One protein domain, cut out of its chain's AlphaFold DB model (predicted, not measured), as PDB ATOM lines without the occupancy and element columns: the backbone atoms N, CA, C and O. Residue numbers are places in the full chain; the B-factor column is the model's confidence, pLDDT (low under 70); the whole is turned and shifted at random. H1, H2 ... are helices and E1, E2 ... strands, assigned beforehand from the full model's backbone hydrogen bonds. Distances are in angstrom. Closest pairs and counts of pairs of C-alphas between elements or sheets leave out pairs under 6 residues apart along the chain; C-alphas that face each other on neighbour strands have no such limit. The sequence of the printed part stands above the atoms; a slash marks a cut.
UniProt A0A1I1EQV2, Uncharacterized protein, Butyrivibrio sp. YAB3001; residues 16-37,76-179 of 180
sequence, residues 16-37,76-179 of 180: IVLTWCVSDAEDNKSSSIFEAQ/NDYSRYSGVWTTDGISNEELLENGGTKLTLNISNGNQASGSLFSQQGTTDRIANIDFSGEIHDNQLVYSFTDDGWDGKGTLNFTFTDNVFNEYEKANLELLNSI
ATOM      1  N   ILE A  16      23.420  42.847  20.235       68.81
ATOM      2  CA  ILE A  16      23.403  43.742  21.389       68.81
ATOM      3  C   ILE A  16      23.672  42.903  22.633       68.81
ATOM      4  O   ILE A  16      22.921  41.982  22.955       68.81
ATOM      5  N   VAL A  17      24.748  43.230  23.343       72.75
ATOM      6  CA  VAL A  17      25.014  42.661  24.667       72.75
ATOM      7  C   VAL A  17      24.495  43.645  25.700       72.75
ATOM      8  O   VAL A  17      24.968  44.779  25.762       72.75
ATOM      9  N   LEU A  18      23.528  43.218  26.504       66.81
ATOM     10  CA  LEU A  18      23.020  43.988  27.630       66.81
ATOM     11  C   LEU A  18      23.608  43.432  28.917       66.81
ATOM     12  O   LEU A  18      23.491  42.242  29.190       66.81
ATOM     13  N   THR A  19      24.184  44.293  29.742       69.19
ATOM     14  CA  THR A  19      24.470  43.960  31.140       69.19
ATOM     15  C   THR A  19      23.611  44.836  32.036       69.19
ATOM     16  O   THR A  19      23.581  46.053  31.846       69.19
ATOM     17  N   TRP A  20      22.938  44.235  33.016       64.25
ATOM     18  CA  TRP A  20      22.255  44.971  34.075       64.25
ATOM     19  C   TRP A  20      22.885  44.701  35.443       64.25
ATOM     20  O   TRP A  20      23.493  43.653  35.683       64.25
ATOM     21  N   CYS A  21      22.746  45.661  36.351       64.81
ATOM     22  CA  CYS A  21      23.088  45.506  37.763       64.81
ATOM     23  C   CYS A  21      22.011  46.202  38.596       64.81
ATOM     24  O   CYS A  21      21.747  47.384  38.361       64.81
ATOM     25  N   VAL A  22      21.413  45.485  39.552       63.47
ATOM     26  CA  VAL A  22      20.458  46.045  40.523       63.47
ATOM     27  C   VAL A  22      21.219  46.469  41.776       63.47
ATOM     28  O   VAL A  22      21.978  45.676  42.326       63.47
ATOM     29  N   SER A  23      21.052  47.717  42.218       54.97
ATOM     30  CA  SER A  23      21.888  48.310  43.279       54.97
ATOM     31  C   SER A  23      21.592  47.811  44.698       54.97
ATOM     32  O   SER A  23      22.452  47.951  45.563       54.97
ATOM     33  N   ASP A  24      20.424  47.207  44.935       54.84
ATOM     34  CA  ASP A  24      20.014  46.709  46.261       54.84
ATOM     35  C   ASP A  24      20.209  45.189  46.439       54.84
ATOM     36  O   ASP A  24      19.899  44.636  47.495       54.84
ATOM     37  N   ALA A  25      20.748  44.498  45.427       48.28
ATOM     38  CA  ALA A  25      21.097  43.083  45.497       48.28
ATOM     39  C   ALA A  25      22.623  42.927  45.461       48.28
ATOM     40  O   ALA A  25      23.257  43.293  44.473       48.28
ATOM     41  N   GLU A  26      23.211  42.380  46.529       41.34
ATOM     42  CA  GLU A  26      24.640  42.048  46.584       41.34
ATOM     43  C   GLU A  26      25.041  41.219  45.339       41.34
ATOM     44  O   GLU A  26      24.499  40.144  45.089       41.34
ATOM     45  N   ASP A  27      25.957  41.759  44.529       48.34
ATOM     46  CA  ASP A  27      26.707  41.097  43.448       48.34
ATOM     47  C   ASP A  27      25.958  40.452  42.256       48.34
ATOM     48  O   ASP A  27      26.566  39.709  41.482       48.34
ATOM     49  N   ASN A  28      24.694  40.788  41.981       52.31
ATOM     50  CA  ASN A  28      24.002  40.261  40.791       52.31
ATOM     51  C   ASN A  28      24.210  41.131  39.539       52.31
ATOM     52  O   ASN A  28      23.323  41.871  39.108       52.31
ATOM     53  N   LYS A  29      25.388  41.007  38.912       55.41
ATOM     54  CA  LYS A  29      25.577  41.402  37.505       55.41
ATOM     55  C   LYS A  29      25.043  40.287  36.614       55.41
ATOM     56  O   LYS A  29      25.561  39.173  36.662       55.41
ATOM     57  N   SER A  30      24.043  40.572  35.790       64.38
ATOM     58  CA  SER A  30      23.588  39.631  34.757       64.38
ATOM     59  C   SER A  30      23.824  40.228  33.382       64.38
ATOM     60  O   SER A  30      23.637  41.426  33.178       64.38
ATOM     61  N   SER A  31      24.242  39.381  32.448       61.78
ATOM     62  CA  SER A  31      24.440  39.740  31.049       61.78
ATOM     63  C   SER A  31      23.549  38.884  30.162       61.78
ATOM     64  O   SER A  31      23.500  37.666  30.340       61.78
ATOM     65  N   SER A  32      22.914  39.510  29.182       70.81
ATOM     66  CA  SER A  32      22.068  38.869  28.184       70.81
ATOM     67  C   SER A  32      22.518  39.288  26.791       70.81
ATOM     68  O   SER A  32      22.816  40.459  26.548       70.81
ATOM     69  N   ILE A  33      22.576  38.323  25.878       72.56
ATOM     70  CA  ILE A  33      22.803  38.571  24.456       72.56
ATOM     71  C   ILE A  33      21.432  38.591  23.789       72.56
ATOM     72  O   ILE A  33      20.619  37.695  24.008       72.56
ATOM     73  N   PHE A  34      21.176  39.641  23.023       69.81
ATOM     74  CA  PHE A  34      19.941  39.820  22.280       69.81
ATOM     75  C   PHE A  34      20.150  39.440  20.821       69.81
ATOM     76  O   PHE A  34      21.097  39.910  20.184       69.81
ATOM     77  N   GLU A  35      19.234  38.631  20.295       63.09
ATOM     78  CA  GLU A  35      19.222  38.222  18.894       63.09
ATOM     79  C   GLU A  35      18.125  38.960  18.130       63.09
ATOM     80  O   GLU A  35      17.031  39.218  18.653       63.09
ATOM     81  N   ALA A  36      18.441  39.348  16.892       61.44
ATOM     82  CA  ALA A  36      17.488  40.019  16.025       61.44
ATOM     83  C   ALA A  36      16.347  39.053  15.729       61.44
ATOM     84  O   ALA A  36      16.580  37.907  15.339       61.44
ATOM     85  N   GLN A  37      15.111  39.522  15.866       55.97
ATOM     86  CA  GLN A  37      13.978  38.734  15.412       55.97
ATOM     87  C   GLN A  37      14.013  38.635  13.877       55.97
ATOM     88  O   GLN A  37      14.169  39.666  13.214       55.97
ATOM     89  N   ASN A  76      29.757  56.564  13.045       74.06
ATOM     90  CA  ASN A  76      29.271  55.206  13.209       74.06
ATOM     91  C   ASN A  76      27.748  55.269  13.131       74.06
ATOM     92  O   ASN A  76      27.090  55.735  14.060       74.06
ATOM     93  N   ASP A  77      27.194  54.825  12.008       84.38
ATOM     94  CA  ASP A  77      25.756  54.697  11.847       84.38
ATOM     95  C   ASP A  77      25.287  53.425  12.561       84.38
ATOM     96  O   ASP A  77      25.511  52.298  12.107       84.38
ATOM     97  N   TYR A  78      24.627  53.607  13.703       89.31
ATOM     98  CA  TYR A  78      24.070  52.515  14.492       89.31
ATOM     99  C   TYR A  78      22.632  52.157  14.067       89.31
ATOM    100  O   TYR A  78      22.015  51.291  14.688       89.31
ATOM    101  N   SER A  79      22.086  52.761  13.002       88.38
ATOM    102  CA  SER A  79      20.697  52.561  12.553       88.38
ATOM    103  C   SER A  79      20.298  51.089  12.397       88.38
ATOM    104  O   SER A  79      19.180  50.719  12.764       88.38
ATOM    105  N   ARG A  80      21.228  50.231  11.953       87.19
ATOM    106  CA  ARG A  80      21.044  48.776  11.780       87.19
ATOM    107  C   ARG A  80      20.677  48.010  13.056       87.19
ATOM    108  O   ARG A  80      20.182  46.894  12.956       87.19
ATOM    109  N   TYR A  81      20.951  48.566  14.237       89.62
ATOM    110  CA  TYR A  81      20.580  47.951  15.516       89.62
ATOM    111  C   TYR A  81      19.132  48.272  15.918       89.62
ATOM    112  O   TYR A  81      18.609  47.685  16.866       89.62
ATOM    113  N   SER A  82      18.459  49.179  15.203       90.75
ATOM    114  CA  SER A  82      17.040  49.452  15.424       90.75
ATOM    115  C   SER A  82      16.206  48.212  15.126       90.75
ATOM    116  O   SER A  82      16.382  47.564  14.098       90.75
ATOM    117  N   GLY A  83      15.261  47.900  16.004       90.75
ATOM    118  CA  GLY A  83      14.399  46.741  15.851       90.75
ATOM    119  C   GLY A  83      13.862  46.220  17.172       90.75
ATOM    120  O   GLY A  83      13.972  46.858  18.223       90.75
ATOM    121  N   VAL A  84      13.266  45.035  17.088       88.75
ATOM    122  CA  VAL A  84      12.825  44.265  18.248       88.75
ATOM    123  C   VAL A  84      13.748  43.072  18.401       88.75
ATOM    124  O   VAL A  84      13.981  42.319  17.455       88.75
ATOM    125  N   TRP A  85      14.247  42.915  19.613       88.19
ATOM    126  CA  TRP A  85      15.191  41.883  19.982       88.19
ATOM    127  C   TRP A  85      14.659  41.121  21.182       88.19
ATOM    128  O   TRP A  85      14.059  41.714  22.082       88.19
ATOM    129  N   THR A  86      14.910  39.823  21.228       85.75
ATOM    130  CA  THR A  86      14.596  38.987  22.389       85.75
ATOM    131  C   THR A  86      15.827  38.197  22.801       85.75
ATOM    132  O   THR A  86      16.765  38.006  22.021       85.75
ATOM    133  N   THR A  87      15.854  37.778  24.060       79.56
ATOM    134  CA  THR A  87      16.805  36.760  24.510       79.56
ATOM    135  C   THR A  87      16.444  35.422  23.872       79.56
ATOM    136  O   THR A  87      15.262  35.098  23.782       79.56
ATOM    137  N   ASP A  88      17.446  34.666  23.425       78.25
ATOM    138  CA  ASP A  88      17.286  33.342  22.797       78.25
ATOM    139  C   ASP A  88      16.473  33.340  21.485       78.25
ATOM    140  O   ASP A  88      16.005  32.297  21.033       78.25
ATOM    141  N   GLY A  89      16.265  34.512  20.873       76.38
ATOM    142  CA  GLY A  89      15.562  34.629  19.595       76.38
ATOM    143  C   GLY A  89      14.080  34.231  19.640       76.38
ATOM    144  O   GLY A  89      13.465  34.088  18.582       76.38
ATOM    145  N   ILE A  90      13.482  34.089  20.829       80.94
ATOM    146  CA  ILE A  90      12.084  33.662  20.997       80.94
ATOM    147  C   ILE A  90      11.093  34.678  20.426       80.94
ATOM    148  O   ILE A  90      11.338  35.888  20.448       80.94
ATOM    149  N   SER A  91       9.942  34.182  19.968       84.75
ATOM    150  CA  SER A  91       8.849  35.025  19.470       84.75
ATOM    151  C   SER A  91       8.175  35.823  20.591       84.75
ATOM    152  O   SER A  91       8.279  35.491  21.775       84.75
ATOM    153  N   ASN A  92       7.430  36.872  20.231       83.62
ATOM    154  CA  ASN A  92       6.664  37.635  21.216       83.62
ATOM    155  C   ASN A  92       5.552  36.783  21.855       83.62
ATOM    156  O   ASN A  92       5.271  36.956  23.036       83.62
ATOM    157  N   GLU A  93       4.938  35.866  21.107       85.88
ATOM    158  CA  GLU A  93       3.960  34.910  21.633       85.88
ATOM    159  C   GLU A  93       4.592  34.005  22.697       85.88
ATOM    160  O   GLU A  93       4.071  33.903  23.806       85.88
ATOM    161  N   GLU A  94       5.754  33.421  22.397       85.88
ATOM    162  CA  GLU A  94       6.478  32.552  23.330       85.88
ATOM    163  C   GLU A  94       6.919  33.297  24.593       85.88
ATOM    164  O   GLU A  94       6.794  32.770  25.698       85.88
ATOM    165  N   LEU A  95       7.367  34.544  24.450       86.69
ATOM    166  CA  LEU A  95       7.728  35.402  25.575       86.69
ATOM    167  C   LEU A  95       6.538  35.672  26.507       86.69
ATOM    168  O   LEU A  95       6.708  35.693  27.723       86.69
ATOM    169  N   LEU A  96       5.336  35.871  25.959       83.75
ATOM    170  CA  LEU A  96       4.131  36.095  26.764       83.75
ATOM    171  C   LEU A  96       3.656  34.817  27.472       83.75
ATOM    172  O   LEU A  96       3.079  34.903  28.558       83.75
ATOM    173  N   GLU A  97       3.899  33.647  26.876       85.38
ATOM    174  CA  GLU A  97       3.532  32.346  27.447       85.38
ATOM    175  C   GLU A  97       4.522  31.868  28.520       85.38
ATOM    176  O   GLU A  97       4.112  31.407  29.587       85.38
ATOM    177  N   ASN A  98       5.824  31.988  28.248       86.44
ATOM    178  CA  ASN A  98       6.891  31.359  29.030       86.44
ATOM    179  C   ASN A  98       7.786  32.361  29.770       86.44
ATOM    180  O   ASN A  98       8.680  31.952  30.517       86.44
ATOM    181  N   GLY A  99       7.528  33.660  29.617       86.81
ATOM    182  CA  GLY A  99       8.407  34.719  30.091       86.81
ATOM    183  C   GLY A  99       9.616  34.927  29.184       86.81
ATOM    184  O   GLY A  99       9.874  34.172  28.249       86.81
ATOM    185  N   GLY A 100      10.376  35.975  29.471       87.81
ATOM    186  CA  GLY A 100      11.539  36.353  28.679       87.81
ATOM    187  C   GLY A 100      11.805  37.847  28.744       87.81
ATOM    188  O   GLY A 100      11.129  38.583  29.466       87.81
ATOM    189  N   THR A 101      12.799  38.293  27.979       88.31
ATOM    190  CA  THR A 101      13.151  39.711  27.886       88.31
ATOM    191  C   THR A 101      13.100  40.175  26.438       88.31
ATOM    192  O   THR A 101      13.649  39.530  25.547       88.31
ATOM    193  N   LYS A 102      12.444  41.315  26.212       90.81
ATOM    194  CA  LYS A 102      12.307  41.980  24.919       90.81
ATOM    195  C   LYS A 102      12.896  43.378  24.994       90.81
ATOM    196  O   LYS A 102      12.521  44.173  25.850       90.81
ATOM    197  N   LEU A 103      13.765  43.688  24.046       92.50
ATOM    198  CA  LEU A 103      14.287  45.019  23.795       92.50
ATOM    199  C   LEU A 103      13.619  45.573  22.537       92.50
ATOM    200  O   LEU A 103      13.675  44.967  21.472       92.50
ATOM    201  N   THR A 104      12.988  46.735  22.648       94.12
ATOM    202  CA  THR A 104      12.616  47.551  21.487       94.12
ATOM    203  C   THR A 104      13.573  48.723  21.424       94.12
ATOM    204  O   THR A 104      13.701  49.453  22.401       94.12
ATOM    205  N   LEU A 105      14.255  48.885  20.295       94.81
ATOM    206  CA  LEU A 105      15.289  49.892  20.108       94.81
ATOM    207  C   LEU A 105      15.035  50.677  18.822       94.81
ATOM    208  O   LEU A 105      14.817  50.104  17.756       94.81
ATOM    209  N   ASN A 106      15.104  51.995  18.925       96.25
ATOM    210  CA  ASN A 106      15.075  52.929  17.815       96.25
ATOM    211  C   ASN A 106      16.323  53.805  17.885       96.25
ATOM    212  O   ASN A 106      16.583  54.427  18.917       96.25
ATOM    213  N   ILE A 107      17.082  53.845  16.793       94.44
ATOM    214  CA  ILE A 107      18.226  54.733  16.638       94.44
ATOM    215  C   ILE A 107      17.937  55.722  15.516       94.44
ATOM    216  O   ILE A 107      17.619  55.347  14.388       94.44
ATOM    217  N   SER A 108      18.091  57.000  15.839       93.38
ATOM    218  CA  SER A 108      17.941  58.127  14.927       93.38
ATOM    219  C   SER A 108      19.215  58.969  14.918       93.38
ATOM    220  O   SER A 108      20.038  58.865  15.824       93.38
ATOM    221  N   ASN A 109      19.391  59.801  13.889       91.81
ATOM    222  CA  ASN A 109      20.525  60.729  13.786       91.81
ATOM    223  C   ASN A 109      21.897  60.050  14.002       91.81
ATOM    224  O   ASN A 109      22.746  60.588  14.703       91.81
ATOM    225  N   GLY A 110      22.075  58.838  13.467       89.44
ATOM    226  CA  GLY A 110      23.305  58.043  13.570       89.44
ATOM    227  C   GLY A 110      23.516  57.362  14.926       89.44
ATOM    228  O   GLY A 110      23.834  56.176  14.956       89.44
ATOM    229  N   ASN A 111      23.299  58.061  16.045       94.44
ATOM    230  CA  ASN A 111      23.663  57.578  17.383       94.44
ATOM    231  C   ASN A 111      22.669  57.910  18.515       94.44
ATOM    232  O   ASN A 111      22.945  57.585  19.669       94.44
ATOM    233  N   GLN A 112      21.519  58.528  18.233       96.19
ATOM    234  CA  GLN A 112      20.506  58.817  19.254       96.19
ATOM    235  C   GLN A 112      19.586  57.615  19.431       96.19
ATOM    236  O   GLN A 112      18.733  57.347  18.585       96.19
ATOM    237  N   ALA A 113      19.751  56.906  20.541       96.19
ATOM    238  CA  ALA A 113      19.009  55.706  20.879       96.19
ATOM    239  C   ALA A 113      17.836  56.008  21.820       96.19
ATOM    240  O   ALA A 113      17.951  56.775  22.777       96.19
ATOM    241  N   SER A 114      16.710  55.348  21.587       97.31
ATOM    242  CA  SER A 114      15.553  55.334  22.483       97.31
ATOM    243  C   SER A 114      14.841  53.992  22.402       97.31
ATOM    244  O   SER A 114      14.934  53.295  21.390       97.31
ATOM    245  N   GLY A 115      14.148  53.601  23.463       96.00
ATOM    246  CA  GLY A 115      13.526  52.289  23.488       96.00
ATOM    247  C   GLY A 115      12.965  51.882  24.836       96.00
ATOM    248  O   GLY A 115      12.889  52.682  25.768       96.00
ATOM    249  N   SER A 116      12.597  50.608  24.918       94.00
ATOM    250  CA  SER A 116      12.087  49.983  26.132       94.00
ATOM    251  C   SER A 116      12.667  48.583  26.313       94.00
ATOM    252  O   SER A 116      12.806  47.819  25.351       94.00
ATOM    253  N   LEU A 117      12.976  48.237  27.559       91.94
ATOM    254  CA  LEU A 117      13.315  46.888  27.987       91.94
ATOM    255  C   LEU A 117      12.147  46.323  28.792       91.94
ATOM    256  O   LEU A 117      11.859  46.794  29.888       91.94
ATOM    257  N   PHE A 118      11.505  45.302  28.245       90.44
ATOM    258  CA  PHE A 118      10.430  44.560  28.886       90.44
ATOM    259  C   PHE A 118      10.971  43.221  29.377       90.44
ATOM    260  O   PHE A 118      11.597  42.502  28.600       90.44
ATOM    261  N   SER A 119      10.693  42.851  30.621       87.62
ATOM    262  CA  SER A 119      11.004  41.521  31.143       87.62
ATOM    263  C   SER A 119       9.812  40.952  31.900       87.62
ATOM    264  O   SER A 119       9.234  41.631  32.747       87.62
ATOM    265  N   GLN A 120       9.453  39.704  31.607       86.38
ATOM    266  CA  GLN A 120       8.399  38.971  32.301       86.38
ATOM    267  C   GLN A 120       8.964  37.682  32.882       86.38
ATOM    268  O   GLN A 120       9.593  36.885  32.183       86.38
ATOM    269  N   GLN A 121       8.695  37.444  34.165       78.19
ATOM    270  CA  GLN A 121       9.064  36.194  34.817       78.19
ATOM    271  C   GLN A 121       7.974  35.132  34.602       78.19
ATOM    272  O   GLN A 121       7.040  35.012  35.396       78.19
ATOM    273  N   GLY A 122       8.119  34.314  33.558       73.56
ATOM    274  CA  GLY A 122       7.265  33.145  33.322       73.56
ATOM    275  C   GLY A 122       5.766  33.451  33.288       73.56
ATOM    276  O   GLY A 122       5.335  34.504  32.830       73.56
ATOM    277  N   THR A 123       4.972  32.538  33.850       66.31
ATOM    278  CA  THR A 123       3.514  32.675  34.026       66.31
ATOM    279  C   THR A 123       3.113  33.531  35.232       66.31
ATOM    280  O   THR A 123       1.950  33.527  35.634       66.31
ATOM    281  N   THR A 124       4.063  34.223  35.865       72.75
ATOM    282  CA  THR A 124       3.748  35.142  36.962       72.75
ATOM    283  C   THR A 124       3.424  36.525  36.406       72.75
ATOM    284  O   THR A 124       3.966  36.924  35.380       72.75
ATOM    285  N   ASP A 125       2.623  37.309  37.127       68.75
ATOM    286  CA  ASP A 125       2.328  38.706  36.769       68.75
ATOM    287  C   ASP A 125       3.500  39.671  37.075       68.75
ATOM    288  O   ASP A 125       3.310  40.885  37.180       68.75
ATOM    289  N   ARG A 126       4.728  39.160  37.273       77.88
ATOM    290  CA  ARG A 126       5.913  39.999  37.499       77.88
ATOM    291  C   ARG A 126       6.469  40.497  36.176       77.88
ATOM    292  O   ARG A 126       7.112  39.743  35.443       77.88
ATOM    293  N   ILE A 127       6.227  41.778  35.920       83.19
ATOM    294  CA  ILE A 127       6.594  42.475  34.688       83.19
ATOM    295  C   ILE A 127       7.428  43.705  35.029       83.19
ATOM    296  O   ILE A 127       6.920  44.610  35.685       83.19
ATOM    297  N   ALA A 128       8.668  43.759  34.552       86.25
ATOM    298  CA  ALA A 128       9.492  44.961  34.586       86.25
ATOM    299  C   ALA A 128       9.459  45.659  33.220       86.25
ATOM    300  O   ALA A 128       9.579  44.995  32.186       86.25
ATOM    301  N   ASN A 129       9.317  46.984  33.208       90.38
ATOM    302  CA  ASN A 129       9.426  47.786  31.990       90.38
ATOM    303  C   ASN A 129      10.265  49.035  32.245       90.38
ATOM    304  O   ASN A 129       9.896  49.881  33.055       90.38
ATOM    305  N   ILE A 130      11.369  49.158  31.516       92.38
ATOM    306  CA  ILE A 130      12.294  50.282  31.632       92.38
ATOM    307  C   ILE A 130      12.344  51.000  30.290       92.38
ATOM    308  O   ILE A 130      12.879  50.461  29.320       92.38
ATOM    309  N   ASP A 131      11.837  52.227  30.249       95.19
ATOM    310  CA  ASP A 131      12.015  53.118  29.105       95.19
ATOM    311  C   ASP A 131      13.365  53.834  29.221       95.19
ATOM    312  O   ASP A 131      13.750  54.306  30.297       95.19
ATOM    313  N   PHE A 132      14.097  53.919  28.110       95.00
ATOM    314  CA  PHE A 132      15.415  54.542  28.064       95.00
ATOM    315  C   PHE A 132      15.579  55.442  26.842       95.00
ATOM    316  O   PHE A 132      14.950  55.265  25.796       95.00
ATOM    317  N   SER A 133      16.478  56.411  26.974       96.81
ATOM    318  CA  SER A 133      16.980  57.211  25.861       96.81
ATOM    319  C   SER A 133      18.394  57.688  26.164       96.81
ATOM    320  O   SER A 133      18.767  57.838  27.330       96.81
ATOM    321  N   GLY A 134      19.191  57.905  25.126       96.00
ATOM    322  CA  GLY A 134      20.544  58.417  25.267       96.00
ATOM    323  C   GLY A 134      21.313  58.408  23.957       96.00
ATOM    324  O   GLY A 134      20.784  58.077  22.898       96.00
ATOM    325  N   GLU A 135      22.577  58.787  24.042       96.06
ATOM    326  CA  GLU A 135      23.483  58.837  22.904       96.06
ATOM    327  C   GLU A 135      24.471  57.669  22.974       96.06
ATOM    328  O   GLU A 135      24.979  57.330  24.046       96.06
ATOM    329  N   ILE A 136      24.709  57.027  21.831       94.94
ATOM    330  CA  ILE A 136      25.692  55.954  21.704       94.94
ATOM    331  C   ILE A 136      27.074  56.588  21.535       94.94
ATOM    332  O   ILE A 136      27.316  57.356  20.599       94.94
ATOM    333  N   HIS A 137      27.997  56.213  22.418       93.56
ATOM    334  CA  HIS A 137      29.398  56.620  22.375       93.56
ATOM    335  C   HIS A 137      30.291  55.388  22.439       93.56
ATOM    336  O   HIS A 137      30.102  54.534  23.301       93.56
ATOM    337  N   ASP A 138      31.263  55.292  21.528       91.19
ATOM    338  CA  ASP A 138      32.245  54.202  21.495       91.19
ATOM    339  C   ASP A 138      31.590  52.812  21.600       91.19
ATOM    340  O   ASP A 138      31.971  51.971  22.420       91.19
ATOM    341  N   ASN A 139      30.551  52.597  20.781       90.69
ATOM    342  CA  ASN A 139      29.756  51.366  20.726       90.69
ATOM    343  C   ASN A 139      29.045  51.007  22.040       90.69
ATOM    344  O   ASN A 139      28.656  49.853  22.229       90.69
ATOM    345  N   GLN A 140      28.839  51.977  22.930       93.12
ATOM    346  CA  GLN A 140      28.171  51.779  24.207       93.12
ATOM    347  C   GLN A 140      27.059  52.796  24.442       93.12
ATOM    348  O   GLN A 140      27.160  53.966  24.081       93.12
ATOM    349  N   LEU A 141      26.002  52.334  25.104       94.25
ATOM    350  CA  LEU A 141      24.979  53.178  25.709       94.25
ATOM    351  C   LEU A 141      24.800  52.736  27.159       94.25
ATOM    352  O   LEU A 141      24.560  51.561  27.430       94.25
ATOM    353  N   VAL A 142      24.891  53.685  28.086       93.50
ATOM    354  CA  VAL A 142      24.687  53.438  29.516       93.50
ATOM    355  C   VAL A 142      23.511  54.274  29.992       93.50
ATOM    356  O   VAL A 142      23.487  55.485  29.789       93.50
ATOM    357  N   TYR A 143      22.542  53.632  30.638       93.81
ATOM    358  CA  TYR A 143      21.343  54.286  31.147       93.81
ATOM    359  C   TYR A 143      21.028  53.814  32.564       93.81
ATOM    360  O   TYR A 143      20.892  52.616  32.805       93.81
ATOM    361  N   SER A 144      20.893  54.742  33.506       92.69
ATOM    362  CA  SER A 144      20.504  54.431  34.884       92.69
ATOM    363  C   SER A 144      19.005  54.639  35.081       92.69
ATOM    364  O   SER A 144      18.469  55.678  34.705       92.69
ATOM    365  N   PHE A 145      18.346  53.673  35.717       88.75
ATOM    366  CA  PHE A 145      16.927  53.726  36.061       88.75
ATOM    367  C   PHE A 145      16.744  53.611  37.576       88.75
ATOM    368  O   PHE A 145      17.548  52.996  38.279       88.75
ATOM    369  N   THR A 146      15.683  54.226  38.090       89.00
ATOM    370  CA  THR A 146      15.380  54.273  39.531       89.00
ATOM    371  C   THR A 146      14.092  53.556  39.909       89.00
ATOM    372  O   THR A 146      13.728  53.574  41.082       89.00
ATOM    373  N   ASP A 147      13.386  53.022  38.921       85.81
ATOM    374  CA  ASP A 147      12.209  52.186  39.083       85.81
ATOM    375  C   ASP A 147      12.056  51.357  37.803       85.81
ATOM    376  O   ASP A 147      12.107  51.904  36.700       85.81
ATOM    377  N   ASP A 148      11.927  50.046  37.952       83.50
ATOM    378  CA  ASP A 148      11.644  49.086  36.883       83.50
ATOM    379  C   ASP A 148      10.164  48.666  36.844       83.50
ATOM    380  O   ASP A 148       9.784  47.793  36.063       83.50
ATOM    381  N   GLY A 149       9.327  49.284  37.684       82.69
ATOM    382  CA  GLY A 149       7.941  48.906  37.950       82.69
ATOM    383  C   GLY A 149       7.769  48.105  39.247       82.69
ATOM    384  O   GLY A 149       6.634  47.816  39.630       82.69
ATOM    385  N   TRP A 150       8.870  47.754  39.922       83.56
ATOM    386  CA  TRP A 150       8.908  46.991  41.174       83.56
ATOM    387  C   TRP A 150       9.830  47.625  42.224       83.56
ATOM    388  O   TRP A 150      10.396  46.910  43.053       83.56
ATOM    389  N   ASP A 151       9.992  48.954  42.194       80.19
ATOM    390  CA  ASP A 151      10.938  49.710  43.032       80.19
ATOM    391  C   ASP A 151      12.415  49.309  42.809       80.19
ATOM    392  O   ASP A 151      13.300  49.686  43.586       80.19
ATOM    393  N   GLY A 152      12.708  48.560  41.741       81.19
ATOM    394  CA  GLY A 152      14.053  48.159  41.366       81.19
ATOM    395  C   GLY A 152      14.841  49.314  40.754       81.19
ATOM    396  O   GLY A 152      14.342  50.099  39.951       81.19
ATOM    397  N   LYS A 153      16.119  49.417  41.123       86.06
ATOM    398  CA  LYS A 153      17.040  50.451  40.631       86.06
ATOM    399  C   LYS A 153      18.264  49.806  40.039       86.06
ATOM    400  O   LYS A 153      18.756  48.811  40.571       86.06
ATOM    401  N   GLY A 154      18.801  50.397  38.982       87.81
ATOM    402  CA  GLY A 154      19.952  49.812  38.329       87.81
ATOM    403  C   GLY A 154      20.492  50.616  37.170       87.81
ATOM    404  O   GLY A 154      20.239  51.809  37.002       87.81
ATOM    405  N   THR A 155      21.323  49.950  36.381       88.38
ATOM    406  CA  THR A 155      21.916  50.513  35.170       88.38
ATOM    407  C   THR A 155      21.882  49.479  34.059       88.38
ATOM    408  O   THR A 155      22.283  48.337  34.271       88.38
ATOM    409  N   LEU A 156      21.403  49.898  32.891       90.19
ATOM    410  CA  LEU A 156      21.483  49.188  31.626       90.19
ATOM    411  C   LEU A 156      22.778  49.596  30.923       90.19
ATOM    412  O   LEU A 156      23.043  50.787  30.767       90.19
ATOM    413  N   ASN A 157      23.576  48.621  30.502       89.62
ATOM    414  CA  ASN A 157      24.749  48.840  29.663       89.62
ATOM    415  C   ASN A 157      24.602  48.033  28.370       89.62
ATOM    416  O   ASN A 157      24.668  46.803  28.403       89.62
ATOM    417  N   PHE A 158      24.384  48.731  27.260       90.06
ATOM    418  CA  PHE A 158      24.285  48.167  25.921       90.06
ATOM    419  C   PHE A 158      25.643  48.261  25.232       90.06
ATOM    420  O   PHE A 158      26.219  49.343  25.152       90.06
ATOM    421  N   THR A 159      26.127  47.149  24.683       90.31
ATOM    422  CA  THR A 159      27.293  47.109  23.792       90.31
ATOM    423  C   THR A 159      26.857  46.704  22.387       90.31
ATOM    424  O   THR A 159      26.290  45.627  22.198       90.31
ATOM    425  N   PHE A 160      27.148  47.561  21.409       87.50
ATOM    426  CA  PHE A 160      26.817  47.386  19.995       87.50
ATOM    427  C   PHE A 160      27.985  46.734  19.261       87.50
ATOM    428  O   PHE A 160      29.052  47.334  19.123       87.50
ATOM    429  N   THR A 161      27.806  45.503  18.791       83.00
ATOM    430  CA  THR A 161      28.889  44.731  18.172       83.00
ATOM    431  C   THR A 161      28.424  44.004  16.915       83.00
ATOM    432  O   THR A 161      27.262  43.624  16.785       83.00
ATOM    433  N   ASP A 162      29.353  43.842  15.977       71.19
ATOM    434  CA  ASP A 162      29.208  43.036  14.754       71.19
ATOM    435  C   ASP A 162      29.775  41.623  14.916       71.19
ATOM    436  O   ASP A 162      29.835  40.848  13.966       71.19
ATOM    437  N   ASN A 163      30.276  41.319  16.114       57.50
ATOM    438  CA  ASN A 163      31.205  40.224  16.346       57.50
ATOM    439  C   ASN A 163      30.622  39.141  17.261       57.50
ATOM    440  O   ASN A 163      31.347  38.531  18.049       57.50
ATOM    441  N   VAL A 164      29.309  38.922  17.189       57.34
ATOM    442  CA  VAL A 164      28.656  37.798  17.863       57.34
ATOM    443  C   VAL A 164      28.208  36.833  16.786       57.34
ATOM    444  O   VAL A 164      27.247  37.090  16.069       57.34
ATOM    445  N   PHE A 165      28.943  35.730  16.666       53.25
ATOM    446  CA  PHE A 165      28.524  34.631  15.815       53.25
ATOM    447  C   PHE A 165      27.243  34.033  16.388       53.25
ATOM    448  O   PHE A 165      27.252  33.569  17.533       53.25
ATOM    449  N   ASN A 166      26.167  34.021  15.605       59.72
ATOM    450  CA  ASN A 166      24.988  33.237  15.973       59.72
ATOM    451  C   ASN A 166      25.330  31.732  15.971       59.72
ATOM    452  O   ASN A 166      26.378  31.310  15.466       59.72
ATOM    453  N   GLU A 167      24.457  30.894  16.539       57.25
ATOM    454  CA  GLU A 167      24.712  29.449  16.637       57.25
ATOM    455  C   GLU A 167      25.009  28.799  15.273       57.25
ATOM    456  O   GLU A 167      25.859  27.910  15.180       57.25
ATOM    457  N   TYR A 168      24.387  29.289  14.193       56.50
ATOM    458  CA  TYR A 168      24.634  28.818  12.829       56.50
ATOM    459  C   TYR A 168      26.022  29.198  12.310       56.50
ATOM    460  O   TYR A 168      26.702  28.381  11.688       56.50
ATOM    461  N   GLU A 169      26.471  30.426  12.548       63.12
ATOM    462  CA  GLU A 169      27.801  30.888  12.161       63.12
ATOM    463  C   GLU A 169      28.887  30.176  12.964       63.12
ATOM    464  O   GLU A 169      29.910  29.783  12.399       63.12
ATOM    465  N   LYS A 170      28.631  29.919  14.251       65.25
ATOM    466  CA  LYS A 170      29.498  29.105  15.102       65.25
ATOM    467  C   LYS A 170      29.595  27.667  14.584       65.25
ATOM    468  O   LYS A 170      30.703  27.162  14.414       65.25
ATOM    469  N   ALA A 171      28.469  27.041  14.245       69.69
ATOM    470  CA  ALA A 171      28.448  25.705  13.649       69.69
ATOM    471  C   ALA A 171      29.166  25.669  12.287       69.69
ATOM    472  O   ALA A 171      29.911  24.734  11.993       69.69
ATOM    473  N   ASN A 172      29.008  26.707  11.461       68.62
ATOM    474  CA  ASN A 172      29.713  26.823  10.184       68.62
ATOM    475  C   ASN A 172      31.230  26.973  10.370       68.62
ATOM    476  O   ASN A 172      31.998  26.369   9.623       68.62
ATOM    477  N   LEU A 173      31.677  27.735  11.371       72.50
ATOM    478  CA  LEU A 173      33.092  27.842  11.739       72.50
ATOM    479  C   LEU A 173      33.657  26.504  12.228       72.50
ATOM    480  O   LEU A 173      34.752  26.120  11.823       72.50
ATOM    481  N   GLU A 174      32.909  25.768  13.053       77.81
ATOM    482  CA  GLU A 174      33.296  24.430  13.510       77.81
ATOM    483  C   GLU A 174      33.423  23.444  12.339       77.81
ATOM    484  O   GLU A 174      34.419  22.722  12.244       77.81
ATOM    485  N   LEU A 175      32.482  23.469  11.388       71.50
ATOM    486  CA  LEU A 175      32.555  22.669  10.163       71.50
ATOM    487  C   LEU A 175      33.782  23.029   9.318       71.50
ATOM    488  O   LEU A 175      34.507  22.135   8.888       71.50
ATOM    489  N   LEU A 176      34.053  24.319   9.107       71.75
ATOM    490  CA  LEU A 176      35.224  24.773   8.350       71.75
ATOM    491  C   LEU A 176      36.544  24.354   9.012       71.75
ATOM    492  O   LEU A 176      37.462  23.926   8.313       71.75
ATOM    493  N   ASN A 177      36.620  24.406  10.342       75.69
ATOM    494  CA  ASN A 177      37.794  23.975  11.102       75.69
ATOM    495  C   ASN A 177      37.969  22.449  11.111       75.69
ATOM    496  O   ASN A 177      39.086  21.970  11.274       75.69
ATOM    497  N   SER A 178      36.897  21.677  10.908       76.62
ATOM    498  CA  SER A 178      36.960  20.207  10.841       76.62
ATOM    499  C   SER A 178      37.474  19.652   9.503       76.62
ATOM    500  O   SER A 178      37.710  18.450   9.386       76.62
ATOM    501  N   ILE A 179      37.618  20.509   8.484       80.06
ATOM    502  CA  ILE A 179      38.057  20.139   7.126       80.06
ATOM    503  C   ILE A 179      39.572  20.389   6.922       80.06
ATOM    504  O   ILE A 179      40.116  20.009   5.882       80.06
TER     505      ILE A 179
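AT A GLANCE: This is residues 16 to 37 and 76 to 179 of the 180 residues of an uncharacterized protein of Butyrivibrio sp. YAB3001 (UniProt A0A1I1EQV2). One antiparallel sheet of eight strands is curled like part of a barrel and folded back on itself into two leaves, E6 E5 E4 E3 facing E1 E8 E7, with E2 as the hinge. The short helix H1 packs on the sheet over E4, and the last helix, H2, sticks out from this body as a tail with residues 167 to 172 and 174 to 179. The printed part has 126 residues, with E1 E2 E3 H1 E4 E5 E6 E7 E8 H2 along the chain; the sheet's order is E6 E5 E4 E3 E2 E1 E8 E7, and the class is mixed, helices and strands. The whole is compact, with a radius of gyration of the C-alphas of 15.8 A, and spans 54 by 37 by 30 A.

HOW THE PARTS SIT: E1, residues 16 to 22, forms a hairpin with E2, residues 29 to 36; N 18 and O 32 are 2.8 A apart, within hydrogen-bond range. E2 is staggered: it pairs with E1 over residues 29 to 34 and with E3, residues 83 to 87, over residues 34 to 36, where N 35 and O 86 are 3.1 A apart. H1, residues 92 to 98, is on the sheet at a height of 8.6 A. It lies over E4, residues 100 to 108, and runs along the strands, at 9 degrees to E4 on the local plane; their closest C-alphas, of Leu 95 and Thr 101, are 7.3 A apart. E4 is antiparallel to E3, with N 85 and O 103 at 2.8 A. E4, E5, residues 112 to 120, and E6, residues 127 to 135, make a meander, each strand the antiparallel neighbour of the one before; N 104 and O 116 are 2.9 A apart, and N 117 and O 130 2.8 A. The edge strands are E6 and E7, residues 140 to 145; their closest C-alphas, of Glu 135 and Leu 141, are 6.5 A apart. E7 forms a hairpin with E8, residues 154 to 161, with N 156 and O 143 at 2.8 A; E8 also neighbours E1, with N 157 and O 19 at 2.9 A. H2, residues 167 to 177, is not on the sheet and is apart from H1. In H1 and H2 every O i to N i+4 pair is within hydrogen-bond range.

IN THESE COORDINATES: E1 begins at C-alpha 16, (23.403, 43.742, 21.389), and measures 19.5 A; E2 measures 23.0 A. E4, E5 and E6 measure 26.5, 26.7 and 26.3 A, and E8 22.6 A. H2 measures 15.2 A and ends at C-alpha 177, (37.794, 23.975, 11.102).

THE WHOLE: Residues 38 to 75 are not printed, and C-alphas 37 and 76 are 22.6 A apart across the cut. Of the links printed whole, none is long. Mean pLDDT of the printed part is 80.2; it is under 70 for 31 residues, among them 18 to 31 and 163 to 172.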